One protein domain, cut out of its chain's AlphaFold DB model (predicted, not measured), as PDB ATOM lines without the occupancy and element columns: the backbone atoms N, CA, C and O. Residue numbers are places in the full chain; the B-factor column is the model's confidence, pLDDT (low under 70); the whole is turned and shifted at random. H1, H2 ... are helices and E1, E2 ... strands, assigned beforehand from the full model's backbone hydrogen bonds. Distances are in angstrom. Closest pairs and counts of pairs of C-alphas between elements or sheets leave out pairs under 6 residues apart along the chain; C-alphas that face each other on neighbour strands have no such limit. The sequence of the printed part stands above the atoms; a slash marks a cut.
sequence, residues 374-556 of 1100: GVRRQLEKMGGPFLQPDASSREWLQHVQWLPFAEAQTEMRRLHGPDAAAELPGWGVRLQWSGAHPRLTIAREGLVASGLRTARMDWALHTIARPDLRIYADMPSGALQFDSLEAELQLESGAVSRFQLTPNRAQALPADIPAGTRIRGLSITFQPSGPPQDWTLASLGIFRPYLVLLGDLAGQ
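This is residues 374 to 556 of the 1100 residues of an uncharacterized protein of Acidovorax cattleyae (UniProt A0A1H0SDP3). Two strongly twisted sheets lie only partly face to face as a sandwich with crossed strands: a larger branched sheet of E2, E3, E4, E6, E7, E8 and E9, and a smaller sheet in the order E1, E10, E5, whose E1 and E10 make a long ribbon toward one end of the longest axis. Two small helices stand beside strands, H1 beside E1 and H2 between the end of E1 and the start of E4. The printed part has 183 residues, with two named helices and ten named strands in the order H1 E1 H2 E2 E3 E4 E5 E6 E7 E8 E9 E10; both sheets are antiparallel and the class is mostly strand. The whole is compact, with a radius of gyration of the C-alphas of 17.2 A and spans of 56 by 39 by 30 A.

H1, residues 374 to 381, stands at the level of the sheet of E1, residues 393 to 404, E10, residues 539 to 549, and E5, residues 470 to 474; the closest C-alphas of H1 and E1, Val 375 and Trp 396, are 6.9 A apart. N 396 and O 546 of E1 and E10 are 2.8 A apart, N 472 and O 541 of E5 and E10 2.9 A. E1 bends by 83 degrees at residue 401. H2, residues 405 to 408, only grazes this sheet; its closest C-alpha to E4, residues 446 to 464, is Ala 406, 3.7 A from that of Gly 446. E2, residues 420 to 424, E3, residues 429 to 443, and E4 form a meander, each strand the antiparallel neighbour of the one before, with N 422 and O 431 at 2.9 A and N 432 and O 456 at 2.9 A. E3 bends by 147 degrees at residue 432, E4 by 147 degrees at residue 451. On the other side of E4 from E3 are E8, residues 518 to 526, and E9, residues 535 to 537, with N 457 and O 524 at 2.8 A and N 447 and O 537 at 2.8 A. E6, residues 485 to 491, has E8 on one side, N 488 and O 523 at 2.8 A, and on the other side its hairpin partner E7, residues 496 to 501, N 487 and O 499 at 2.9 A. The facing parts of the sandwich are 9.6 A centre to centre, their strands at 54 degrees. In H1 every O i to N i+4 pair is within hydrogen-bond range; H2 is too short for one.

H1 begins at C-alpha 374 (21.873, -28.711, -18.554). From first to last C-alpha E1 measures 27.7 A, E4 27.0 A, E8 24.7 A and E10 28.2 A. E10 ends at C-alpha 549 (34.315, -35.174, -28.300).

The two C-alphas farthest apart, those of Ala 391 and Pro 418, are 58.2 A apart. The links H1 to E1, H2 to E2 and E7 to E8 are long. The printed part has no cut; its mean pLDDT is 91.8, and no printed residue is under 70.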
ATOM      1  N   GLY A 374      22.116 -30.147 -18.415       88.44
ATOM      2  CA  GLY A 374      21.873 -28.711 -18.554       88.44
ATOM      3  C   GLY A 374      22.049 -28.222 -19.991       88.44
ATOM      4  O   GLY A 374      21.165 -27.543 -20.509       88.44
ATOM      5  N   VAL A 375      23.135 -28.621 -20.660       91.00
ATOM      6  CA  VAL A 375      23.357 -28.291 -22.080       91.00
ATOM      7  C   VAL A 375      22.297 -28.929 -22.971       91.00
ATOM      8  O   VAL A 375      21.746 -28.243 -23.829       91.00
ATOM      9  N   ARG A 376      21.953 -30.202 -22.738       89.81
ATOM     10  CA  ARG A 376      20.878 -30.878 -23.475       89.81
ATOM     11  C   ARG A 376      19.548 -30.146 -23.306       89.81
ATOM     12  O   ARG A 376      18.926 -29.817 -24.307       89.81
ATOM     13  N   ARG A 377      19.159 -29.807 -22.072       87.50
ATOM     14  CA  ARG A 377      17.934 -29.033 -21.803       87.50
ATOM     15  C   ARG A 377      17.944 -27.680 -22.507       87.50
ATOM     16  O   ARG A 377      16.920 -27.258 -23.030       87.50
ATOM     17  N   GLN A 378      19.090 -27.001 -22.558       90.19
ATOM     18  CA  GLN A 378      19.212 -25.740 -23.289       90.19
ATOM     19  C   GLN A 378      19.064 -25.933 -24.807       90.19
ATOM     20  O   GLN A 378      18.372 -25.143 -25.443       90.19
ATOM     21  N   LEU A 379      19.658 -26.984 -25.380       91.81
ATOM     22  CA  LEU A 379      19.487 -27.350 -26.792       91.81
ATOM     23  C   LEU A 379      18.026 -27.682 -27.114       91.81
ATOM     24  O   LEU A 379      17.473 -27.133 -28.063       91.81
ATOM     25  N   GLU A 380      17.385 -28.524 -26.305       87.75
ATOM     26  CA  GLU A 380      15.973 -28.906 -26.445       87.75
ATOM     27  C   GLU A 380      15.055 -27.683 -26.353       87.75
ATOM     28  O   GLU A 380      14.182 -27.502 -27.201       87.75
ATOM     29  N   LYS A 381      15.309 -26.779 -25.393       88.31
ATOM     30  CA  LYS A 381      14.594 -25.499 -25.256       88.31
ATOM     31  C   LYS A 381      14.704 -24.624 -26.514       88.31
ATOM     32  O   LYS A 381      13.808 -23.836 -26.802       88.31
ATOM     33  N   MET A 382      15.798 -24.752 -27.262       91.75
ATOM     34  CA  MET A 382      16.024 -24.040 -28.520       91.75
ATOM     35  C   MET A 382      15.490 -24.793 -29.751       91.75
ATOM     36  O   MET A 382      15.631 -24.304 -30.871       91.75
ATOM     37  N   GLY A 383      14.878 -25.968 -29.578       88.69
ATOM     38  CA  GLY A 383      14.399 -26.818 -30.671       88.69
ATOM     39  C   GLY A 383      15.485 -27.678 -31.328       88.69
ATOM     40  O   GLY A 383      15.324 -28.066 -32.485       88.69
ATOM     41  N   GLY A 384      16.596 -27.928 -30.627       89.00
ATOM     42  CA  GLY A 384      17.639 -28.876 -31.020       89.00
ATOM     43  C   GLY A 384      17.272 -30.344 -30.723       89.00
ATOM     44  O   GLY A 384      16.154 -30.623 -30.284       89.00
ATOM     45  N   PRO A 385      18.201 -31.300 -30.933       91.75
ATOM     46  CA  PRO A 385      19.566 -31.103 -31.430       91.75
ATOM     47  C   PRO A 385      19.597 -30.542 -32.863       91.75
ATOM     48  O   PRO A 385      18.698 -30.803 -33.662       91.75
ATOM     49  N   PHE A 386      20.604 -29.731 -33.189       93.75
ATOM     50  CA  PHE A 386      20.776 -29.121 -34.514       93.75
ATOM     51  C   PHE A 386      21.801 -29.849 -35.376       93.75
ATOM     52  O   PHE A 386      21.787 -29.705 -36.601       93.75
ATOM     53  N   LEU A 387      22.694 -30.592 -34.731       94.56
ATOM     54  CA  LEU A 387      23.677 -31.468 -35.348       94.56
ATOM     55  C   LEU A 387      23.346 -32.908 -34.954       94.56
ATOM     56  O   LEU A 387      22.702 -33.146 -33.940       94.56
ATOM     57  N   GLN A 388      23.778 -33.882 -35.750       90.06
ATOM     58  CA  GLN A 388      23.643 -35.293 -35.383       90.06
ATOM     59  C   GLN A 388      24.907 -35.726 -34.625       90.06
ATOM     60  O   GLN A 388      25.940 -35.917 -35.272       90.06
ATOM     61  N   PRO A 389      24.885 -35.828 -33.279       88.12
ATOM     62  CA  PRO A 389      26.023 -36.349 -32.535       88.12
ATOM     63  C   PRO A 389      26.194 -37.847 -32.804       88.12
ATOM     64  O   PRO A 389      25.217 -38.580 -32.963       88.12
ATOM     65  N   ASP A 390      27.440 -38.310 -32.812       89.19
ATOM     66  CA  ASP A 390      27.751 -39.740 -32.794       89.19
ATOM     67  C   ASP A 390      27.924 -40.256 -31.351       89.19
ATOM     68  O   ASP A 390      27.827 -39.514 -30.370       89.19
ATOM     69  N   ALA A 391      28.216 -41.549 -31.193       81.94
ATOM     70  CA  ALA A 391      28.427 -42.146 -29.873       81.94
ATOM     71  C   ALA A 391      29.608 -41.529 -29.091       81.94
ATOM     72  O   ALA A 391      29.646 -41.643 -27.865       81.94
ATOM     73  N   SER A 392      30.555 -40.881 -29.779       88.75
ATOM     74  CA  SER A 392      31.791 -40.318 -29.224       88.75
ATOM     75  C   SER A 392      31.745 -38.804 -29.009       88.75
ATOM     76  O   SER A 392      32.695 -38.234 -28.466       88.75
ATOM     77  N   SER A 393      30.646 -38.155 -29.391       93.12
ATOM     78  CA  SER A 393      30.495 -36.707 -29.360       93.12
ATOM     79  C   SER A 393      29.166 -36.275 -28.749       93.12
ATOM     80  O   SER A 393      28.224 -37.052 -28.574       93.12
ATOM     81  N   ARG A 394      29.101 -35.010 -28.354       92.81
ATOM     82  CA  ARG A 394      27.878 -34.341 -27.913       92.81
ATOM     83  C   ARG A 394      27.783 -32.994 -28.597       92.81
ATOM     84  O   ARG A 394      28.797 -32.337 -28.826       92.81
ATOM     85  N   GLU A 395      26.562 -32.593 -28.916       94.69
ATOM     86  CA  GLU A 395      26.309 -31.241 -29.383       94.69
ATOM     87  C   GLU A 395      26.479 -30.246 -28.232       94.69
ATOM     88  O   GLU A 395      26.081 -30.497 -27.092       94.69
ATOM     89  N   TRP A 396      27.102 -29.119 -28.543       95.38
ATOM     90  CA  TRP A 396      27.402 -28.037 -27.627       95.38
ATOM     91  C   TRP A 396      26.992 -26.699 -28.229       95.38
ATOM     92  O   TRP A 396      26.790 -26.580 -29.438       95.38
ATOM     93  N   LEU A 397      26.886 -25.679 -27.381       94.25
ATOM     94  CA  LEU A 397      26.457 -24.340 -27.765       94.25
ATOM     95  C   LEU A 397      27.566 -23.327 -27.496       94.25
ATOM     96  O   LEU A 397      28.052 -23.205 -26.373       94.25
ATOM     97  N   GLN A 398      27.938 -22.572 -28.526       92.56
ATOM     98  CA  GLN A 398      28.764 -21.378 -28.395       92.56
ATOM     99  C   GLN A 398      27.897 -20.150 -28.658       92.56
ATOM    100  O   GLN A 398      27.458 -19.926 -29.786       92.56
ATOM    101  N   HIS A 399      27.690 -19.331 -27.632       92.44
ATOM    102  CA  HIS A 399      27.076 -18.018 -27.803       92.44
ATOM    103  C   HIS A 399      28.053 -17.096 -28.526       92.44
ATOM    104  O   HIS A 399      29.219 -16.996 -28.155       92.44
ATOM    105  N   VAL A 400      27.584 -16.464 -29.599       91.81
ATOM    106  CA  VAL A 400      28.369 -15.481 -30.357       91.81
ATOM    107  C   VAL A 400      28.003 -14.075 -29.902       91.81
ATOM    108  O   VAL A 400      28.878 -13.234 -29.724       91.81
ATOM    109  N   GLN A 401      26.705 -13.843 -29.710       91.81
ATOM    110  CA  GLN A 401      26.121 -12.634 -29.140       91.81
ATOM    111  C   GLN A 401      24.883 -13.051 -28.337       91.81
ATOM    112  O   GLN A 401      24.098 -13.871 -28.815       91.81
ATOM    113  N   TRP A 402      24.679 -12.509 -27.137       93.62
ATOM    114  CA  TRP A 402      23.567 -12.919 -26.272       93.62
ATOM    115  C   TRP A 402      23.061 -11.765 -25.396       93.62
ATOM    116  O   TRP A 402      23.848 -11.046 -24.784       93.62
ATOM    117  N   LEU A 403      21.741 -11.607 -25.317       94.56
ATOM    118  CA  LEU A 403      21.021 -10.660 -24.464       94.56
ATOM    119  C   LEU A 403      20.199 -11.448 -23.428       94.56
ATOM    120  O   LEU A 403      19.084 -11.868 -23.738       94.56
ATOM    121  N   PRO A 404      20.716 -11.668 -22.205       94.50
ATOM    122  CA  PRO A 404      20.016 -12.373 -21.134       94.50
ATOM    123  C   PRO A 404      19.171 -11.385 -20.318       94.50
ATOM    124  O   PRO A 404      19.590 -10.954 -19.246       94.50
ATOM    125  N   PHE A 405      18.023 -10.931 -20.831       94.50
ATOM    126  CA  PHE A 405      17.232  -9.895 -20.146       94.50
ATOM    127  C   PHE A 405      16.813 -10.317 -18.732       94.50
ATOM    128  O   PHE A 405      16.889  -9.502 -17.811       94.50
ATOM    129  N   ALA A 406      16.413 -11.580 -18.563       88.25
ATOM    130  CA  ALA A 406      15.956 -12.120 -17.285       88.25
ATOM    131  C   ALA A 406      17.087 -12.171 -16.239       88.25
ATOM    132  O   ALA A 406      16.898 -11.804 -15.075       88.25
ATOM    133  N   GLU A 407      18.291 -12.573 -16.651       90.06
ATOM    134  CA  GLU A 407      19.420 -12.793 -15.747       90.06
ATOM    135  C   GLU A 407      20.288 -11.546 -15.535       90.06
ATOM    136  O   GLU A 407      20.830 -11.335 -14.444       90.06
ATOM    137  N   ALA A 408      20.431 -10.704 -16.562       84.50
ATOM    138  CA  ALA A 408      21.265  -9.511 -16.494       84.50
ATOM    139  C   ALA A 408      20.619  -8.387 -15.681       84.50
ATOM    140  O   ALA A 408      21.367  -7.595 -15.108       84.50
ATOM    141  N   GLN A 409      19.280  -8.316 -15.630       83.44
ATOM    142  CA  GLN A 409      18.502  -7.292 -14.911       83.44
ATOM    143  C   GLN A 409      19.012  -5.871 -15.190       83.44
ATOM    144  O   GLN A 409      19.445  -5.150 -14.293       83.44
ATOM    145  N   THR A 410      19.071  -5.493 -16.464       83.88
ATOM    146  CA  THR A 410      19.665  -4.221 -16.884       83.88
ATOM    147  C   THR A 410      18.717  -3.052 -16.669       83.88
ATOM    148  O   THR A 410      17.503  -3.169 -16.823       83.88
ATOM    149  N   GLU A 411      19.279  -1.899 -16.309       88.00
ATOM    150  CA  GLU A 411      18.499  -0.672 -16.206       88.00
ATOM    151  C   GLU A 411      18.198  -0.121 -17.598       88.00
ATOM    152  O   GLU A 411      19.075  -0.004 -18.459       88.00
ATOM    153  N   MET A 412      16.936   0.237 -17.811       92.75
ATOM    154  CA  MET A 412      16.466   0.821 -19.056       92.75
ATOM    155  C   MET A 412      16.495   2.346 -18.961       92.75
ATOM    156  O   MET A 412      15.831   2.935 -18.106       92.75
ATOM    157  N   ARG A 413      17.223   3.002 -19.872       93.31
ATOM    158  CA  ARG A 413      17.278   4.464 -19.959       93.31
ATOM    159  C   ARG A 413      16.257   4.956 -20.974       93.31
ATOM    160  O   ARG A 413      16.405   4.712 -22.168       93.31
ATOM    161  N   ARG A 414      15.223   5.668 -20.516       93.00
ATOM    162  CA  ARG A 414      14.253   6.312 -21.416       93.00
ATOM    163  C   ARG A 414      14.916   7.446 -22.190       93.00
ATOM    164  O   ARG A 414      15.623   8.271 -21.610       93.00
ATOM    165  N   LEU A 415      14.670   7.485 -23.493       92.50
ATOM    166  CA  LEU A 415      15.130   8.550 -24.374       92.50
ATOM    167  C   LEU A 415      14.078   9.662 -24.406       92.50
ATOM    168  O   LEU A 415      12.879   9.397 -24.373       92.50
ATOM    169  N   HIS A 416      14.530  10.914 -24.441       86.31
ATOM    170  CA  HIS A 416      13.632  12.058 -24.570       86.31
ATOM    171  C   HIS A 416      13.274  12.228 -26.051       86.31
ATOM    172  O   HIS A 416      14.155  12.478 -26.871       86.31
ATOM    173  N   GLY A 417      11.996  12.077 -26.396       83.81
ATOM    174  CA  GLY A 417      11.499  12.201 -27.765       83.81
ATOM    175  C   GLY A 417       9.971  12.104 -27.834       83.81
ATOM    176  O   GLY A 417       9.344  11.755 -26.833       83.81
ATOM    177  N   PRO A 418       9.366  12.444 -28.989       80.38
ATOM    178  CA  PRO A 418       7.922  12.312 -29.202       80.38
ATOM    179  C   PRO A 418       7.463  10.846 -29.200       80.38
ATOM    180  O   PRO A 418       6.336  10.561 -28.801       80.38
ATOM    181  N   ASP A 419       8.350   9.926 -29.586       83.56
ATOM    182  CA  ASP A 419       8.099   8.487 -29.567       83.56
ATOM    183  C   ASP A 419       8.557   7.867 -28.247       83.56
ATOM    184  O   ASP A 419       9.592   8.238 -27.681       83.56
ATOM    185  N   ALA A 420       7.804   6.879 -27.760       89.81
ATOM    186  CA  ALA A 420       8.186   6.134 -26.573       89.81
ATOM    187  C   ALA A 420       9.373   5.218 -26.912       89.81
ATOM    188  O   ALA A 420       9.218   4.155 -27.515       89.81
ATOM    189  N   ALA A 421      10.568   5.682 -26.550       94.69
ATOM    190  CA  ALA A 421      11.820   5.004 -26.827       94.69
ATOM    191  C   ALA A 421      12.688   4.870 -25.574       94.69
ATOM    192  O   ALA A 421      12.678   5.705 -24.662       94.69
ATOM    193  N   ALA A 422      13.485   3.813 -25.544       95.69
ATOM    194  CA  ALA A 422      14.503   3.598 -24.535       95.69
ATOM    195  C   ALA A 422      15.717   2.898 -25.127       95.69
ATOM    196  O   ALA A 422      15.678   2.337 -26.218       95.69
ATOM    197  N   GLU A 423      16.803   2.904 -24.378       95.38
ATOM    198  CA  GLU A 423      17.987   2.124 -24.685       95.38
ATOM    199  C   GLU A 423      18.475   1.375 -23.448       95.38
ATOM    200  O   GLU A 423      18.157   1.734 -22.308       95.38
ATOM    201  N   LEU A 424      19.272   0.339 -23.687       94.06
ATOM    202  CA  LEU A 424      19.986  -0.394 -22.648       94.06
ATOM    203  C   LEU A 424      21.465   0.018 -22.694       94.06
ATOM    204  O   LEU A 424      22.184  -0.404 -23.610       94.06
ATOM    205  N   PRO A 425      21.942   0.854 -21.749       90.25
ATOM    206  CA  PRO A 425      23.293   1.409 -21.786       90.25
ATOM    207  C   PRO A 425      24.384   0.336 -21.922       90.25
ATOM    208  O   PRO A 425      24.444  -0.623 -21.151       90.25
ATOM    209  N   GLY A 426      25.242   0.491 -22.934       89.00
ATOM    210  CA  GLY A 426      26.361  -0.415 -23.221       89.00
ATOM    211  C   GLY A 426      26.004  -1.720 -23.949       89.00
ATOM    212  O   GLY A 426      26.905  -2.387 -24.452       89.00
ATOM    213  N   TRP A 427      24.718  -2.071 -24.066       92.19
ATOM    214  CA  TRP A 427      24.254  -3.295 -24.747       92.19
ATOM    215  C   TRP A 427      24.008  -3.111 -26.247       92.19
ATOM    216  O   TRP A 427      23.762  -4.079 -26.960       92.19
ATOM    217  N   GLY A 428      24.033  -1.866 -26.732       92.88
ATOM    218  CA  GLY A 428      23.729  -1.562 -28.131       92.88
ATOM    219  C   GLY A 428      22.266  -1.814 -28.507       92.88
ATOM    220  O   GLY A 428      21.970  -1.958 -29.686       92.88
ATOM    221  N   VAL A 429      21.354  -1.881 -27.532       95.88
ATOM    222  CA  VAL A 429      19.926  -2.136 -27.762       95.88
ATOM    223  C   VAL A 429      19.143  -0.834 -27.662       95.88
ATOM    224  O   VAL A 429      19.221  -0.135 -26.648       95.88
ATOM    225  N   ARG A 430      18.352  -0.543 -28.694       96.69
ATOM    226  CA  ARG A 430      17.343   0.516 -28.721       96.69
ATOM    227  C   ARG A 430      15.964  -0.107 -28.872       96.69
ATOM    228  O   ARG A 430      15.766  -1.018 -29.664       96.69
ATOM    229  N   LEU A 431      15.024   0.391 -28.091       96.69
ATOM    230  CA  LEU A 431      13.648  -0.069 -28.028       96.69
ATOM    231  C   LEU A 431      12.755   1.106 -28.410       96.69
ATOM    232  O   LEU A 431      12.913   2.198 -27.868       96.69
ATOM    233  N   GLN A 432      11.829   0.879 -29.329       96.44
ATOM    234  CA  GLN A 432      10.807   1.837 -29.745       96.44
ATOM    235  C   GLN A 432       9.456   1.146 -29.675       96.44
ATOM    236  O   GLN A 432       9.339  -0.010 -30.077       96.44
ATOM    237  N   TRP A 433       8.425   1.810 -29.167       95.00
ATOM    238  CA  TRP A 433       7.115   1.179 -29.048       95.00
ATOM    239  C   TRP A 433       5.961   2.176 -29.141       95.00
ATOM    240  O   TRP A 433       6.115   3.374 -28.919       95.00
ATOM    241  N   SER A 434       4.772   1.657 -29.449       93.56
ATOM    242  CA  SER A 434       3.520   2.420 -29.502       93.56
ATOM    243  C   SER A 434       2.389   1.650 -28.813       93.56
ATOM    244  O   SER A 434       2.420   0.420 -28.761       93.56
ATOM    245  N   GLY A 435       1.387   2.338 -28.257       89.25
ATOM    246  CA  GLY A 435       0.265   1.691 -27.562       89.25
ATOM    247  C   GLY A 435      -0.636   2.667 -26.807       89.25
ATOM    248  O   GLY A 435      -0.315   3.847 -26.702       89.25
ATOM    249  N   ALA A 436      -1.763   2.174 -26.279       81.88
ATOM    250  CA  ALA A 436      -2.729   2.996 -25.541       81.88
ATOM    251  C   ALA A 436      -2.220   3.375 -24.138       81.88
ATOM    252  O   ALA A 436      -2.423   4.502 -23.703       81.88
ATOM    253  N   HIS A 437      -1.487   2.472 -23.474       85.94
ATOM    254  CA  HIS A 437      -0.809   2.709 -22.192       85.94
ATOM    255  C   HIS A 437       0.479   1.885 -22.125       85.94
ATOM    256  O   HIS A 437       0.562   0.910 -21.376       85.94
ATOM    257  N   PRO A 438       1.467   2.214 -22.966       88.19
ATOM    258  CA  PRO A 438       2.562   1.307 -23.193       88.19
ATOM    259  C   PRO A 438       3.522   1.289 -22.004       88.19
ATOM    260  O   PRO A 438       4.085   2.321 -21.623       88.19
ATOM    261  N   ARG A 439       3.756   0.104 -21.442       91.75
ATOM    262  CA  ARG A 439       4.747  -0.100 -20.388       91.75
ATOM    263  C   ARG A 439       5.699  -1.212 -20.798       91.75
ATOM    264  O   ARG A 439       5.298  -2.354 -20.981       91.75
ATOM    265  N   LEU A 440       6.970  -0.841 -20.907       92.69
ATOM    266  CA  LEU A 440       8.083  -1.740 -21.164       92.69
ATOM    267  C   LEU A 440       9.041  -1.660 -19.971       92.69
ATOM    268  O   LEU A 440       9.485  -0.570 -19.603       92.69
ATOM    269  N   THR A 441       9.306  -2.792 -19.327       94.00
ATOM    270  CA  THR A 441      10.153  -2.886 -18.130       94.00
ATOM    271  C   THR A 441      10.985  -4.157 -18.161       94.00
ATOM    272  O   THR A 441      10.539  -5.165 -18.693       94.00
ATOM    273  N   ILE A 442      12.169  -4.133 -17.554       93.19
ATOM    274  CA  ILE A 442      12.953  -5.348 -17.317       93.19
ATOM    275  C   ILE A 442      12.604  -5.866 -15.923       93.19
ATOM    276  O   ILE A 442      12.775  -5.156 -14.932       93.19
ATOM    277  N   ALA A 443      12.056  -7.076 -15.869       92.31
ATOM    278  CA  ALA A 443      11.680  -7.793 -14.656       92.31
ATOM    279  C   ALA A 443      12.541  -9.058 -14.499       92.31
ATOM    280  O   ALA A 443      13.440  -9.316 -15.301       92.31
ATOM    281  N   ARG A 444      12.275  -9.863 -13.463       90.44
ATOM    282  CA  ARG A 444      13.013 -11.120 -13.227       90.44
ATOM    283  C   ARG A 444      12.800 -12.133 -14.350       90.44
ATOM    284  O   ARG A 444      13.660 -12.971 -14.581       90.44
ATOM    285  N   GLU A 445      11.662 -12.050 -15.026       91.31
ATOM    286  CA  GLU A 445      11.256 -12.932 -16.115       91.31
ATOM    287  C   GLU A 445      11.828 -12.496 -17.475       91.31
ATOM    288  O   GLU A 445      11.776 -13.270 -18.430       91.31
ATOM    289  N   GLY A 446      12.371 -11.277 -17.582       94.56
ATOM    290  CA  GLY A 446      12.914 -10.719 -18.820       94.56
ATOM    291  C   GLY A 446      12.393  -9.326 -19.157       94.56
ATOM    292  O   GLY A 446      11.976  -8.560 -18.288       94.56
ATOM    293  N   LEU A 447      12.426  -8.986 -20.444       95.62
ATOM    294  CA  LEU A 447      11.824  -7.772 -20.983       95.62
ATOM    295  C   LEU A 447      10.306  -7.972 -21.076       95.62
ATOM    296  O   LEU A 447       9.826  -8.682 -21.957       95.62
ATOM    297  N   VAL A 448       9.570  -7.353 -20.154       94.88
ATOM    298  CA  VAL A 448       8.109  -7.428 -20.052       94.88
ATOM    299  C   VAL A 448       7.490  -6.206 -20.712       94.88
ATOM    300  O   VAL A 448       7.791  -5.061 -20.356       94.88
ATOM    301  N   ALA A 449       6.596  -6.461 -21.655       93.38
ATOM    302  CA  ALA A 449       5.815  -5.469 -22.364       93.38
ATOM    303  C   ALA A 449       4.337  -5.624 -22.028       93.38
ATOM    304  O   ALA A 449       3.817  -6.731 -22.040       93.38
ATOM    305  N   SER A 450       3.660  -4.503 -21.789       92.19
ATOM    306  CA  SER A 450       2.221  -4.448 -21.523       92.19
ATOM    307  C   SER A 450       1.582  -3.260 -22.239       92.19
ATOM    308  O   SER A 450       2.185  -2.187 -22.362       92.19
ATOM    309  N   GLY A 451       0.375  -3.462 -22.773       89.12
ATOM    310  CA  GLY A 451      -0.376  -2.419 -23.485       89.12
ATOM    311  C   GLY A 451       0.260  -1.922 -24.795       89.12
ATOM    312  O   GLY A 451      -0.093  -0.832 -25.260       89.12
ATOM    313  N   LEU A 452       1.203  -2.677 -25.382       88.44
ATOM    314  CA  LEU A 452       1.890  -2.325 -26.632       88.44
ATOM    315  C   LEU A 452       1.104  -2.812 -27.855       88.44
ATOM    316  O   LEU A 452       0.661  -3.957 -27.902       88.44
ATOM    317  N   ARG A 453       0.978  -1.954 -28.872       90.19
ATOM    318  CA  ARG A 453       0.492  -2.322 -30.211       90.19
ATOM    319  C   ARG A 453       1.633  -2.805 -31.099       90.19
ATOM    320  O   ARG A 453       1.475  -3.774 -31.830       90.19
ATOM    321  N   THR A 454       2.764  -2.109 -31.045       92.56
ATOM    322  CA  THR A 454       4.000  -2.494 -31.727       92.56
ATOM    323  C   THR A 454       5.181  -2.211 -30.815       92.56
ATOM    324  O   THR A 454       5.190  -1.207 -30.097       92.56
ATOM    325  N   ALA A 455       6.183  -3.082 -30.858       94.75
ATOM    326  CA  ALA A 455       7.505  -2.797 -30.321       94.75
ATOM    327  C   ALA A 455       8.559  -3.185 -31.357       94.75
ATOM    328  O   ALA A 455       8.479  -4.256 -31.947       94.75
ATOM    329  N   ARG A 456       9.542  -2.320 -31.575       96.56
ATOM    330  CA  ARG A 456      10.723  -2.582 -32.393       96.56
ATOM    331  C   ARG A 456      11.941  -2.559 -31.486       96.56
ATOM    332  O   ARG A 456      12.132  -1.617 -30.717       96.56
ATOM    333  N   MET A 457      12.752  -3.599 -31.581       97.56
ATOM    334  CA  MET A 457      14.037  -3.689 -30.909       97.56
ATOM    335  C   MET A 457      15.138  -3.684 -31.955       97.56
ATOM    336  O   MET A 457      15.232  -4.624 -32.734       97.56
ATOM    337  N   ASP A 458      15.977  -2.658 -31.944       97.50
ATOM    338  CA  ASP A 458      17.172  -2.571 -32.772       97.50
ATOM    339  C   ASP A 458      18.392  -2.899 -31.912       97.50
ATOM    340  O   ASP A 458      18.718  -2.176 -30.968       97.50
ATOM    341  N   TRP A 459      19.068  -3.997 -32.230       96.75
ATOM    342  CA  TRP A 459      20.251  -4.465 -31.524       96.75
ATOM    343  C   TRP A 459      21.490  -4.346 -32.407       96.75
ATOM    344  O   TRP A 459      21.628  -5.053 -33.404       96.75
ATOM    345  N   ALA A 460      22.403  -3.449 -32.036       94.50
ATOM    346  CA  ALA A 460      23.718  -3.328 -32.649       94.50
ATOM    347  C   ALA A 460      24.596  -4.516 -32.240       94.50
ATOM    348  O   ALA A 460      24.835  -4.748 -31.050       94.50
ATOM    349  N   LEU A 461      25.077  -5.255 -33.233       91.12
ATOM    350  CA  LEU A 461      25.901  -6.437 -33.029       91.12
ATOM    351  C   LEU A 461      27.001  -6.503 -34.083       91.12
ATOM    352  O   LEU A 461      26.840  -6.002 -35.190       91.12
ATOM    353  N   HIS A 462      28.120  -7.138 -33.749       87.81
ATOM    354  CA  HIS A 462      29.230  -7.350 -34.674       87.81
ATOM    355  C   HIS A 462      29.535  -8.839 -34.716       87.81
ATOM    356  O   HIS A 462      30.057  -9.417 -33.761       87.81
ATOM    357  N   THR A 463      29.106  -9.485 -35.796       91.88
ATOM    358  CA  THR A 463      29.375 -10.903 -36.038       91.88
ATOM    359  C   THR A 463      29.584 -11.159 -37.523       91.88
ATOM    360  O   THR A 463      29.191 -10.361 -38.373       91.88
ATOM    361  N   ILE A 464      30.226 -12.274 -37.846       92.94
ATOM    362  CA  ILE A 464      30.460 -12.715 -39.219       92.94
ATOM    363  C   ILE A 464      29.487 -13.853 -39.502       92.94
ATOM    364  O   ILE A 464      29.501 -14.859 -38.795       92.94
ATOM    365  N   ALA A 465      28.661 -13.700 -40.535       94.19
ATOM    366  CA  ALA A 465      27.721 -14.718 -40.974       94.19
ATOM    367  C   ALA A 465      28.457 -16.030 -41.284       94.19
ATOM    368  O   ALA A 465      29.442 -16.048 -42.030       94.19
ATOM    369  N   ARG A 466      27.971 -17.136 -40.717       94.44
ATOM    370  CA  ARG A 466      28.407 -18.500 -41.040       94.44
ATOM    371  C   ARG A 466      27.169 -19.379 -41.255       94.44
ATOM    372  O   ARG A 466      26.137 -19.088 -40.650       94.44
ATOM    373  N   PRO A 467      27.261 -20.448 -42.068       90.88
ATOM    374  CA  PRO A 467      26.117 -21.317 -42.364       90.88
ATOM    375  C   PRO A 467      25.515 -22.008 -41.134       90.88
ATOM    376  O   PRO A 467      24.361 -22.419 -41.155       90.88
ATOM    377  N   ASP A 468      26.301 -22.154 -40.069       93.50
ATOM    378  CA  ASP A 468      25.914 -22.812 -38.825       93.50
ATOM    379  C   ASP A 468      25.400 -21.843 -37.748       93.50
ATOM    380  O   ASP A 468      24.985 -22.298 -36.683       93.50
ATOM    381  N   LEU A 469      25.376 -20.526 -37.995       96.00
ATOM    382  CA  LEU A 469      24.803 -19.579 -37.038       96.00
ATOM    383  C   LEU A 469      23.281 -19.682 -36.987       96.00
ATOM    384  O   LEU A 469      22.598 -19.798 -38.008       96.00
ATOM    385  N   ARG A 470      22.760 -19.577 -35.766       97.19
ATOM    386  CA  ARG A 470      21.333 -19.615 -35.473       97.19
ATOM    387  C   ARG A 470      20.921 -18.438 -34.604       97.19
ATOM    388  O   ARG A 470      21.681 -18.018 -33.733       97.19
ATOM    389  N   ILE A 471      19.715 -17.933 -34.840       97.38
ATOM    390  CA  ILE A 471      19.070 -16.875 -34.056       97.38
ATOM    391  C   ILE A 471      17.966 -17.510 -33.215       97.38
ATOM    392  O   ILE A 471      17.225 -18.363 -33.704       97.38
ATOM    393  N   TYR A 472      17.858 -17.106 -31.951       96.94
ATOM    394  CA  TYR A 472      16.871 -17.629 -31.011       96.94
ATOM    395  C   TYR A 472      16.321 -16.530 -30.109       96.94
ATOM    396  O   TYR A 472      17.095 -15.802 -29.490       96.94
ATOM    397  N   ALA A 473      14.991 -16.444 -30.027       96.81
ATOM    398  CA  ALA A 473      14.266 -15.599 -29.084       96.81
ATOM    399  C   ALA A 473      13.530 -16.482 -28.073       96.81
ATOM    400  O   ALA A 473      12.711 -17.320 -28.452       96.81
ATOM    401  N   ASP A 474      13.830 -16.287 -26.796       95.44
ATOM    402  CA  ASP A 474      13.309 -17.063 -25.677       95.44
ATOM    403  C   ASP A 474      12.121 -16.353 -25.037       95.44
ATOM    404  O   ASP A 474      12.255 -15.250 -24.497       95.44
ATOM    405  N   MET A 475      10.961 -16.996 -25.071       94.06
ATOM    406  CA  MET A 475       9.747 -16.509 -24.431       94.06
ATOM    407  C   MET A 475       9.283 -17.531 -23.392       94.06
ATOM    408  O   MET A 475       8.927 -18.653 -23.771       94.06
ATOM    409  N   PRO A 476       9.279 -17.181 -22.091       88.81
ATOM    410  CA  PRO A 476       9.068 -18.144 -21.021       88.81
ATOM    411  C   PRO A 476       7.678 -18.789 -21.099       88.81
ATOM    412  O   PRO A 476       6.700 -18.173 -21.527       88.81
ATOM    413  N   SER A 477       7.579 -20.043 -20.652       74.19
ATOM    414  CA  SER A 477       6.317 -20.789 -20.604       74.19
ATOM    415  C   SER A 477       5.279 -20.049 -19.752       74.19
ATOM    416  O   SER A 477       5.523 -19.809 -18.570       74.19
ATOM    417  N   GLY A 478       4.132 -19.699 -20.341       73.69
ATOM    418  CA  GLY A 478       3.057 -18.939 -19.690       73.69
ATOM    419  C   GLY A 478       2.966 -17.473 -20.122       73.69
ATOM    420  O   GLY A 478       1.935 -16.849 -19.891       73.69
ATOM    421  N   ALA A 479       3.988 -16.934 -20.795       79.50
ATOM    422  CA  ALA A 479       3.844 -15.694 -21.549       79.50
ATOM    423  C   ALA A 479       3.102 -15.966 -22.867       79.50
ATOM    424  O   ALA A 479       3.180 -17.072 -23.412       79.50
ATOM    425  N   LEU A 480       2.403 -14.955 -23.395       77.12
ATOM    426  CA  LEU A 480       1.824 -15.039 -24.733       77.12
ATOM    427  C   LEU A 480       2.940 -15.311 -25.748       77.12
ATOM    428  O   LEU A 480       3.909 -14.557 -25.824       77.12
ATOM    429  N   GLN A 481       2.803 -16.392 -26.510       78.88
ATOM    430  CA  GLN A 481       3.738 -16.733 -27.574       78.88
ATOM    431  C   GLN A 481       3.272 -16.091 -28.879       78.88
ATOM    432  O   GLN A 481       2.089 -16.140 -29.210       78.88
ATOM    433  N   PHE A 482       4.202 -15.479 -29.610       84.69
ATOM    434  CA  PHE A 482       3.946 -15.069 -30.989       84.69
ATOM    435  C   PHE A 482       4.108 -16.280 -31.908       84.69
ATOM    436  O   PHE A 482       5.036 -17.065 -31.720       84.69
ATOM    437  N   ASP A 483       3.261 -16.400 -32.929       84.81
ATOM    438  CA  ASP A 483       3.439 -17.425 -33.968       84.81
ATOM    439  C   ASP A 483       4.739 -17.181 -34.753       84.81
ATOM    440  O   ASP A 483       5.516 -18.098 -35.036       84.81
ATOM    441  N   SER A 484       5.002 -15.909 -35.069       91.12
ATOM    442  CA  SER A 484       6.244 -15.447 -35.673       91.12
ATOM    443  C   SER A 484       6.552 -13.993 -35.303       91.12
ATOM    444  O   SER A 484       5.672 -13.215 -34.932       91.12
ATOM    445  N   LEU A 485       7.827 -13.635 -35.403       94.44
ATOM    446  CA  LEU A 485       8.373 -12.297 -35.227       94.44
ATOM    447  C   LEU A 485       9.067 -11.884 -36.523       94.44
ATOM    448  O   LEU A 485       9.852 -12.656 -37.078       94.44
ATOM    449  N   GLU A 486       8.830 -10.664 -36.993       96.75
ATOM    450  CA  GLU A 486       9.558 -10.146 -38.150       96.75
ATOM    451  C   GLU A 486      10.954  -9.692 -37.712       96.75
ATOM    452  O   GLU A 486      11.093  -8.878 -36.795       96.75
ATOM    453  N   ALA A 487      11.986 -10.225 -38.362       97.38
ATOM    454  CA  ALA A 487      13.377  -9.912 -38.084       97.38
ATOM    455  C   ALA A 487      14.081  -9.361 -39.334       97.38
ATOM    456  O   ALA A 487      13.909  -9.870 -40.442       97.38
ATOM    457  N   GLU A 488      14.906  -8.329 -39.145       97.94
ATOM    458  CA  GLU A 488      15.742  -7.723 -40.183       97.94
ATOM    459  C   GLU A 488      17.217  -7.771 -39.757       97.94
ATOM    460  O   GLU A 488      17.586  -7.250 -38.704       97.94
ATOM    461  N   LEU A 489      18.086  -8.359 -40.579       96.94
ATOM    462  CA  LEU A 489      19.538  -8.313 -40.391       96.94
ATOM    463  C   LEU A 489      20.134  -7.188 -41.231       96.94
ATOM    464  O   LEU A 489      19.949  -7.155 -42.446       96.94
ATOM    465  N   GLN A 490      20.884  -6.295 -40.588       97.12
ATOM    466  CA  GLN A 490      21.605  -5.206 -41.246       97.12
ATOM    467  C   GLN A 490      23.037  -5.651 -41.551       97.12
ATOM    468  O   GLN A 490      23.807  -5.958 -40.638       97.12
ATOM    469  N   LEU A 491      23.406  -5.687 -42.830       96.50
ATOM    470  CA  LEU A 491      24.727  -6.121 -43.288       96.50
ATOM    471  C   LEU A 491      25.690  -4.933 -43.410       96.50
ATOM    472  O   LEU A 491      25.281  -3.787 -43.589       96.50
ATOM    473  N   GLU A 492      26.996  -5.194 -43.356       93.69
ATOM    474  CA  GLU A 492      28.028  -4.164 -43.545       93.69
ATOM    475  C   GLU A 492      27.954  -3.469 -44.914       93.69
ATOM    476  O   GLU A 492      28.287  -2.290 -45.014       93.69
ATOM    477  N   SER A 493      27.444  -4.157 -45.938       93.88
ATOM    478  CA  SER A 493      27.172  -3.587 -47.264       93.88
ATOM    479  C   SER A 493      26.017  -2.577 -47.287       93.88
ATOM    480  O   SER A 493      25.795  -1.938 -48.312       93.88
ATOM    481  N   GLY A 494      25.254  -2.452 -46.195       94.62
ATOM    482  CA  GLY A 494      24.005  -1.690 -46.131       94.62
ATOM    483  C   GLY A 494      22.776  -2.466 -46.616       94.62
ATOM    484  O   GLY A 494      21.661  -1.968 -46.492       94.62
ATOM    485  N   ALA A 495      22.953  -3.686 -47.137       95.75
ATOM    486  CA  ALA A 495      21.837  -4.563 -47.477       95.75
ATOM    487  C   ALA A 495      21.099  -5.038 -46.213       95.75
ATOM    488  O   ALA A 495      21.702  -5.215 -45.151       95.75
ATOM    489  N   VAL A 496      19.790  -5.259 -46.349       97.00
ATOM    490  CA  VAL A 496      18.913  -5.744 -45.279       97.00
ATOM    491  C   VAL A 496      18.286  -7.062 -45.718       97.00
ATOM    492  O   VAL A 496      17.667  -7.112 -46.779       97.00
ATOM    493  N   SER A 497      18.432  -8.111 -44.909       96.44
ATOM    494  CA  SER A 497      17.771  -9.406 -45.135       96.44
ATOM    495  C   SER A 497      16.637  -9.581 -44.125       96.44
ATOM    496  O   SER A 497      16.850  -9.417 -42.921       96.44
ATOM    497  N   ARG A 498      15.424  -9.857 -44.615       97.38
ATOM    498  CA  ARG A 498      14.201  -9.993 -43.808       97.38
ATOM    499  C   ARG A 498      13.771 -11.447 -43.722       97.38
ATOM    500  O   ARG A 498      13.744 -12.138 -44.736       97.38
ATOM    501  N   PHE A 499      13.375 -11.892 -42.537       96.50
ATOM    502  CA  PHE A 499      12.890 -13.250 -42.304       96.50
ATOM    503  C   PHE A 499      11.947 -13.294 -41.095       96.50
ATOM    504  O   PHE A 499      11.826 -12.333 -40.339       96.50
ATOM    505  N   GLN A 500      11.240 -14.411 -40.941       96.38
ATOM    506  CA  GLN A 500      10.297 -14.637 -39.846       96.38
ATOM    507  C   GLN A 500      10.917 -15.584 -38.824       96.38
ATOM    508  O   GLN A 500      11.208 -16.728 -39.173       96.38
ATOM    509  N   LEU A 501      11.078 -15.116 -37.588       94.94
ATOM    510  CA  LEU A 501      11.596 -15.866 -36.449       94.94
ATOM    511  C   LEU A 501      10.443 -16.463 -35.641       94.94
ATOM    512  O   LEU A 501       9.589 -15.733 -35.149       94.94
ATOM    513  N   THR A 502      10.428 -17.776 -35.442       93.75
ATOM    514  CA  THR A 502       9.486 -18.414 -34.511       93.75
ATOM    515  C   THR A 502      10.078 -18.396 -33.096       93.75
ATOM    516  O   THR A 502      11.163 -18.952 -32.902       93.75
ATOM    517  N   PRO A 503       9.418 -17.782 -32.095       92.69
ATOM    518  CA  PRO A 503       9.878 -17.822 -30.709       92.69
ATOM    519  C   PRO A 503      10.086 -19.253 -30.209       92.69
ATOM    520  O   PRO A 503       9.417 -20.185 -30.650       92.69
ATOM    521  N   ASN A 504      11.014 -19.432 -29.272       93.25
ATOM    522  CA  ASN A 504      11.366 -20.728 -28.690       93.25
ATOM    523  C   ASN A 504      11.861 -21.786 -29.700       93.25
ATOM    524  O   ASN A 504      11.982 -22.960 -29.356       93.25
ATOM    525  N   ARG A 505      12.217 -21.381 -30.927       94.25
ATOM    526  CA  ARG A 505      12.819 -22.254 -31.937       94.25
ATOM    527  C   ARG A 505      13.970 -21.543 -32.632       94.25
ATOM    528  O   ARG A 505      13.794 -20.500 -33.251       94.25
ATOM    529  N   ALA A 506      15.165 -22.111 -32.548       96.12
ATOM    530  CA  ALA A 506      16.333 -21.524 -33.177       96.12
ATOM    531  C   ALA A 506      16.282 -21.692 -34.698       96.12
ATOM    532  O   ALA A 506      16.127 -22.803 -35.218       96.12
ATOM    533  N   GLN A 507      16.475 -20.593 -35.414       96.62
ATOM    534  CA  GLN A 507      16.414 -20.551 -36.868       96.62
ATOM    535  C   GLN A 507      17.799 -20.290 -37.449       96.62
ATOM    536  O   GLN A 507      18.536 -19.449 -36.939       96.62
ATOM    537  N   ALA A 508      18.163 -21.023 -38.502       96.38
ATOM    538  CA  ALA A 508      19.389 -20.750 -39.246       96.38
ATOM    539  C   ALA A 508      19.321 -19.364 -39.902       96.38
ATOM    540  O   ALA A 508      18.231 -18.881 -40.221       96.38
ATOM    541  N   LEU A 509      20.481 -18.740 -40.117       95.31
ATOM    542  CA  LEU A 509      20.538 -17.505 -40.895       95.31
ATOM    543  C   LEU A 509      19.942 -17.709 -42.303       95.31
ATOM    544  O   LEU A 509      20.091 -18.796 -42.874       95.31
ATOM    545  N   PRO A 510      19.300 -16.677 -42.877       94.88
ATOM    546  CA  PRO A 510      18.815 -16.719 -44.251       94.88
ATOM    547  C   PRO A 510      19.918 -17.125 -45.243       94.88
ATOM    548  O   PRO A 510      21.042 -16.620 -45.187       94.88
ATOM    549  N   ALA A 511      19.608 -18.065 -46.142       93.12
ATOM    550  CA  ALA A 511      20.582 -18.654 -47.067       93.12
ATOM    551  C   ALA A 511      21.110 -17.661 -48.126       93.12
ATOM    552  O   ALA A 511      22.126 -17.925 -48.766       93.12
ATOM    553  N   ASP A 512      20.429 -16.528 -48.306       92.44
ATOM    554  CA  ASP A 512      20.835 -15.400 -49.150       92.44
ATOM    555  C   ASP A 512      21.996 -14.587 -48.561       92.44
ATOM    556  O   ASP A 512      22.607 -13.810 -49.292       92.44
ATOM    557  N   ILE A 513      22.336 -14.767 -47.278       95.12
ATOM    558  CA  ILE A 513      23.464 -14.082 -46.642       95.12
ATOM    559  C   ILE A 513      24.751 -14.895 -46.875       95.12
ATOM    560  O   ILE A 513      24.909 -15.971 -46.291       95.12
ATOM    561  N   PRO A 514      25.724 -14.399 -47.670       93.56
ATOM    562  CA  PRO A 514      26.954 -15.135 -47.933       93.56
ATOM    563  C   PRO A 514      27.789 -15.338 -46.664       93.56
ATOM    564  O   PRO A 514      27.982 -14.405 -45.873       93.56
ATOM    565  N   ALA A 515      28.366 -16.533 -46.511       94.88
ATOM    566  CA  ALA A 515      29.328 -16.807 -45.447       94.88
ATOM    567  C   ALA A 515      30.493 -15.801 -45.508       94.88
ATOM    568  O   ALA A 515      31.016 -15.505 -46.581       94.88
ATOM    569  N   GLY A 516      30.892 -15.260 -44.357       93.75
ATOM    570  CA  GLY A 516      31.913 -14.212 -44.268       93.75
ATOM    571  C   GLY A 516      31.369 -12.780 -44.278       93.75
ATOM    572  O   GLY A 516      32.116 -11.857 -43.957       93.75
ATOM    573  N   THR A 517      30.082 -12.565 -44.571       95.75
ATOM    574  CA  THR A 517      29.488 -11.221 -44.513       95.75
ATOM    575  C   THR A 517      29.345 -10.753 -43.070       95.75
ATOM    576  O   THR A 517      28.827 -11.474 -42.219       95.75
ATOM    577  N   ARG A 518      29.793  -9.531 -42.776       94.44
ATOM    578  CA  ARG A 518      29.657  -8.938 -41.444       94.44
ATOM    579  C   ARG A 518      28.236  -8.414 -41.234       94.44
ATOM    580  O   ARG A 518      27.727  -7.636 -42.039       94.44
ATOM    581  N   ILE A 519      27.623  -8.820 -40.130       95.06
ATOM    582  CA  ILE A 519      26.318  -8.357 -39.659       95.06
ATOM    583  C   ILE A 519      26.571  -7.246 -38.633       95.06
ATOM    584  O   ILE A 519      27.376  -7.436 -37.720       95.06
ATOM    585  N   ARG A 520      25.919  -6.092 -38.819       94.94
ATOM    586  CA  ARG A 520      26.041  -4.875 -37.992       94.94
ATOM    587  C   ARG A 520      24.873  -4.664 -37.025       94.94
ATOM    588  O   ARG A 520      24.993  -3.904 -36.066       94.94
ATOM    589  N   GLY A 521      23.736  -5.299 -37.287       96.19
ATOM    590  CA  GLY A 521      22.553  -5.141 -36.455       96.19
ATOM    591  C   GLY A 521      21.486  -6.191 -36.720       96.19
ATOM    592  O   GLY A 521      21.435  -6.778 -37.803       96.19
ATOM    593  N   LEU A 522      20.634  -6.401 -35.724       97.31
ATOM    594  CA  LEU A 522      19.412  -7.193 -35.796       97.31
ATOM    595  C   LEU A 522      18.254  -6.333 -35.289       97.31
ATOM    596  O   LEU A 522      18.267  -5.894 -34.142       97.31
ATOM    597  N   SER A 523      17.258  -6.105 -36.137       98.00
ATOM    598  CA  SER A 523      15.995  -5.476 -35.760       98.00
ATOM    599  C   SER A 523      14.926  -6.554 -35.606       98.00
ATOM    600  O   SER A 523      14.790  -7.391 -36.491       98.00
ATOM    601  N   ILE A 524      14.159  -6.541 -34.516       97.19
ATOM    602  CA  ILE A 524      13.013  -7.439 -34.310       97.19
ATOM    603  C   ILE A 524      11.766  -6.605 -34.052       97.19
ATOM    604  O   ILE A 524      11.768  -5.738 -33.174       97.19
ATOM    605  N   THR A 525      10.702  -6.891 -34.795       96.69
ATOM    606  CA  THR A 525       9.397  -6.249 -34.642       96.69
ATOM    607  C   THR A 525       8.413  -7.217 -33.992       96.69
ATOM    608  O   THR A 525       8.105  -8.282 -34.525       96.69
ATOM    609  N   PHE A 526       7.893  -6.817 -32.836       93.50
ATOM    610  CA  PHE A 526       6.852  -7.505 -32.084       93.50
ATOM    611  C   PHE A 526       5.506  -6.862 -32.422       93.50
ATOM    612  O   PHE A 526       5.246  -5.710 -32.049       93.50
ATOM    613  N   GLN A 527       4.657  -7.600 -33.133       89.94
ATOM    614  CA  GLN A 527       3.325  -7.152 -33.532       89.94
ATOM    615  C   GLN A 527       2.298  -8.251 -33.216       89.94
ATOM    616  O   GLN A 527       2.117  -9.162 -34.022       89.94
ATOM    617  N   PRO A 528       1.643  -8.211 -32.042       82.44
ATOM    618  CA  PRO A 528       0.684  -9.241 -31.660       82.44
ATOM    619  C   PRO A 528      -0.528  -9.232 -32.600       82.44
ATOM    620  O   PRO A 528      -1.102  -8.180 -32.896       82.44
ATOM    621  N   SER A 529      -0.941 -10.414 -33.051       77.12
ATOM    622  CA  SER A 529      -2.152 -10.647 -33.842       77.12
ATOM    623  C   SER A 529      -3.393 -10.626 -32.934       77.12
ATOM    624  O   SER A 529      -4.041 -11.639 -32.705       77.12
ATOM    625  N   GLY A 530      -3.732  -9.471 -32.352       78.00
ATOM    626  CA  GLY A 530      -4.881  -9.387 -31.444       78.00
ATOM    627  C   GLY A 530      -4.955  -8.110 -30.606       78.00
ATOM    628  O   GLY A 530      -4.230  -7.149 -30.876       78.00
ATOM    629  N   PRO A 531      -5.844  -8.066 -29.591       76.75
ATOM    630  CA  PRO A 531      -5.830  -6.990 -28.606       76.75
ATOM    631  C   PRO A 531      -4.452  -6.928 -27.924       76.75
ATOM    632  O   PRO A 531      -3.807  -7.969 -27.783       76.75
ATOM    633  N   PRO A 532      -3.989  -5.736 -27.509       76.12
ATOM    634  CA  PRO A 532      -2.698  -5.584 -26.849       76.12
ATOM    635  C   PRO A 532      -2.668  -6.456 -25.590       76.12
ATOM    636  O   PRO A 532      -3.424  -6.220 -24.649       76.12
ATOM    637  N   GLN A 533      -1.817  -7.479 -25.608       78.69
ATOM    638  CA  GLN A 533      -1.604  -8.416 -24.509       78.69
ATOM    639  C   GLN A 533      -0.158  -8.343 -24.036       78.69
ATOM    640  O   GLN A 533       0.737  -7.912 -24.773       78.69
ATOM    641  N   ASP A 534       0.046  -8.762 -22.793       88.94
ATOM    642  CA  ASP A 534       1.352  -8.739 -22.160       88.94
ATOM    643  C   ASP A 534       2.219  -9.875 -22.708       88.94
ATOM    644  O   ASP A 534       1.784 -11.024 -22.817       88.94
ATOM    645  N   TRP A 535       3.461  -9.554 -23.054       92.88
ATOM    646  CA  TRP A 535       4.441 -10.529 -23.518       92.88
ATOM    647  C   TRP A 535       5.778 -10.318 -22.818       92.88
ATOM    648  O   TRP A 535       6.116  -9.211 -22.390       92.88
ATOM    649  N   THR A 536       6.548 -11.399 -22.718       95.00
ATOM    650  CA  THR A 536       7.845 -11.411 -22.042       95.00
ATOM    651  C   THR A 536       8.893 -12.032 -22.953       95.00
ATOM    652  O   THR A 536       8.693 -13.131 -23.463       95.00
ATOM    653  N   LEU A 537      10.017 -11.339 -23.132       95.94
ATOM    654  CA  LEU A 537      11.208 -11.850 -23.810       95.94
ATOM    655  C   LEU A 537      12.307 -12.085 -22.766       95.94
ATOM    656  O   LEU A 537      12.896 -11.130 -22.254       95.94
ATOM    657  N   ALA A 538      12.576 -13.348 -22.438       95.25
ATOM    658  CA  ALA A 538      13.578 -13.725 -21.441       95.25
ATOM    659  C   ALA A 538      15.003 -13.514 -21.964       95.25
ATOM    660  O   ALA A 538      15.850 -12.959 -21.262       95.25
ATOM    661  N   SER A 539      15.258 -13.910 -23.214       95.94
ATOM    662  CA  SER A 539      16.560 -13.736 -23.856       95.94
ATOM    663  C   SER A 539      16.482 -13.665 -25.385       95.94
ATOM    664  O   SER A 539      15.521 -14.128 -26.001       95.94
ATOM    665  N   LEU A 540      17.497 -13.063 -26.005       96.50
ATOM    666  CA  LEU A 540      17.712 -13.069 -27.455       96.50
ATOM    667  C   LEU A 540      19.176 -13.391 -27.740       96.50
ATOM    668  O   LEU A 540      20.063 -12.777 -27.151       96.50
ATOM    669  N   GLY A 541      19.451 -14.307 -28.663       95.31
ATOM    670  CA  GLY A 541      20.823 -14.712 -28.942       95.31
ATOM    671  C   GLY A 541      21.100 -15.123 -30.374       95.31
ATOM    672  O   GLY A 541      20.221 -15.609 -31.085       95.31
ATOM    673  N   ILE A 542      22.365 -14.960 -30.759       95.50
ATOM    674  CA  ILE A 542      22.987 -15.585 -31.923       95.50
ATOM    675  C   ILE A 542      24.015 -16.583 -31.402       95.50
ATOM    676  O   ILE A 542      24.946 -16.209 -30.681       95.50
ATOM    677  N   PHE A 543      23.871 -17.846 -31.777       95.69
ATOM    678  CA  PHE A 543      24.751 -18.914 -31.319       95.69
ATOM    679  C   PHE A 543      25.168 -19.833 -32.462       95.69
ATOM    680  O   PHE A 543      24.622 -19.797 -33.566       95.69
ATOM    681  N   ARG A 544      26.158 -20.671 -32.170       95.31
ATOM    682  CA  ARG A 544      26.694 -21.698 -33.050       95.31
ATOM    683  C   ARG A 544      26.621 -23.058 -32.345       95.31
ATOM    684  O   ARG A 544      27.270 -23.211 -31.306       95.31
ATOM    685  N   PRO A 545      25.871 -24.038 -32.871       96.38
ATOM    686  CA  PRO A 545      25.996 -25.414 -32.433       96.38
ATOM    687  C   PRO A 545      27.276 -26.035 -33.000       96.38
ATOM    688  O   PRO A 545      27.665 -25.758 -34.136       96.38
ATOM    689  N   TYR A 546      27.944 -26.874 -32.219       96.19
ATOM    690  CA  TYR A 546      29.116 -27.630 -32.666       96.19
ATOM    691  C   TYR A 546      29.218 -28.961 -31.922       96.19
ATOM    692  O   TYR A 546      28.649 -29.116 -30.845       96.19
ATOM    693  N   LEU A 547      29.922 -29.937 -32.496       96.31
ATOM    694  CA  LEU A 547      30.162 -31.225 -31.844       96.31
ATOM    695  C   LEU A 547      31.456 -31.172 -31.027       96.31
ATOM    696  O   LEU A 547      32.481 -30.680 -31.499       96.31
ATOM    697  N   VAL A 548      31.402 -31.706 -29.811       94.75
ATOM    698  CA  VAL A 548      32.539 -31.848 -28.897       94.75
ATOM    699  C   VAL A 548      32.736 -33.325 -28.603       94.75
ATOM    700  O   VAL A 548      31.775 -34.021 -28.272       94.75
ATOM    701  N   LEU A 549      33.974 -33.808 -28.691       94.06
ATOM    702  CA  LEU A 549      34.315 -35.174 -28.300       94.06
ATOM    703  C   LEU A 549      34.112 -35.368 -26.792       94.06
ATOM    704  O   LEU A 549      34.439 -34.492 -25.993       94.06
ATOM    705  N   LEU A 550      33.626 -36.541 -26.377       88.06
ATOM    706  CA  LEU A 550      33.345 -36.845 -24.967       88.06
ATOM    707  C   LEU A 550      34.555 -36.609 -24.042       88.06
ATOM    708  O   LEU A 550      34.375 -36.205 -22.894       88.06
ATOM    709  N   GLY A 551      35.776 -36.825 -24.546       86.31
ATOM    710  CA  GLY A 551      37.025 -36.573 -23.817       86.31
ATOM    711  C   GLY A 551      37.297 -35.095 -23.516       86.31
ATOM    712  O   GLY A 551      37.923 -34.788 -22.506       86.31
ATOM    713  N   ASP A 552      36.766 -34.188 -24.338       90.94
ATOM    714  CA  ASP A 552      37.051 -32.752 -24.274       90.94
ATOM    715  C   ASP A 552      35.951 -31.959 -23.555       90.94
ATOM    716  O   ASP A 552      36.138 -30.782 -23.241       90.94
ATOM    717  N   LEU A 553      34.805 -32.590 -23.260       89.81
ATOM    718  CA  LEU A 553      33.640 -31.934 -22.649       89.81
ATOM    719  C   LEU A 553      33.968 -31.224 -21.334       89.81
ATOM    720  O   LEU A 553      33.446 -30.145 -21.073       89.81
ATOM    721  N   ALA A 554      34.853 -31.797 -20.517       87.69
ATOM    722  CA  ALA A 554      35.241 -31.196 -19.245       87.69
ATOM    723  C   ALA A 554      35.992 -29.860 -19.427       87.69
ATOM    724  O   ALA A 554      35.934 -29.001 -18.545       87.69
ATOM    725  N   GLY A 555      36.674 -29.674 -20.561       89.19
ATOM    726  CA  GLY A 555      37.396 -28.449 -20.901       89.19
ATOM    727  C   GLY A 555      36.532 -27.378 -21.563       89.19
ATOM    728  O   GLY A 555      36.933 -26.215 -21.580       89.19
ATOM    729  N   GLN A 556      35.344 -27.724 -22.066       91.19
ATOM    730  CA  GLN A 556      34.492 -26.767 -22.770       91.19
ATOM    731  C   GLN A 556      33.775 -25.812 -21.805       91.19
ATOM    732  O   GLN A 556      33.157 -26.270 -20.835       91.19
TER     733      GLN A 556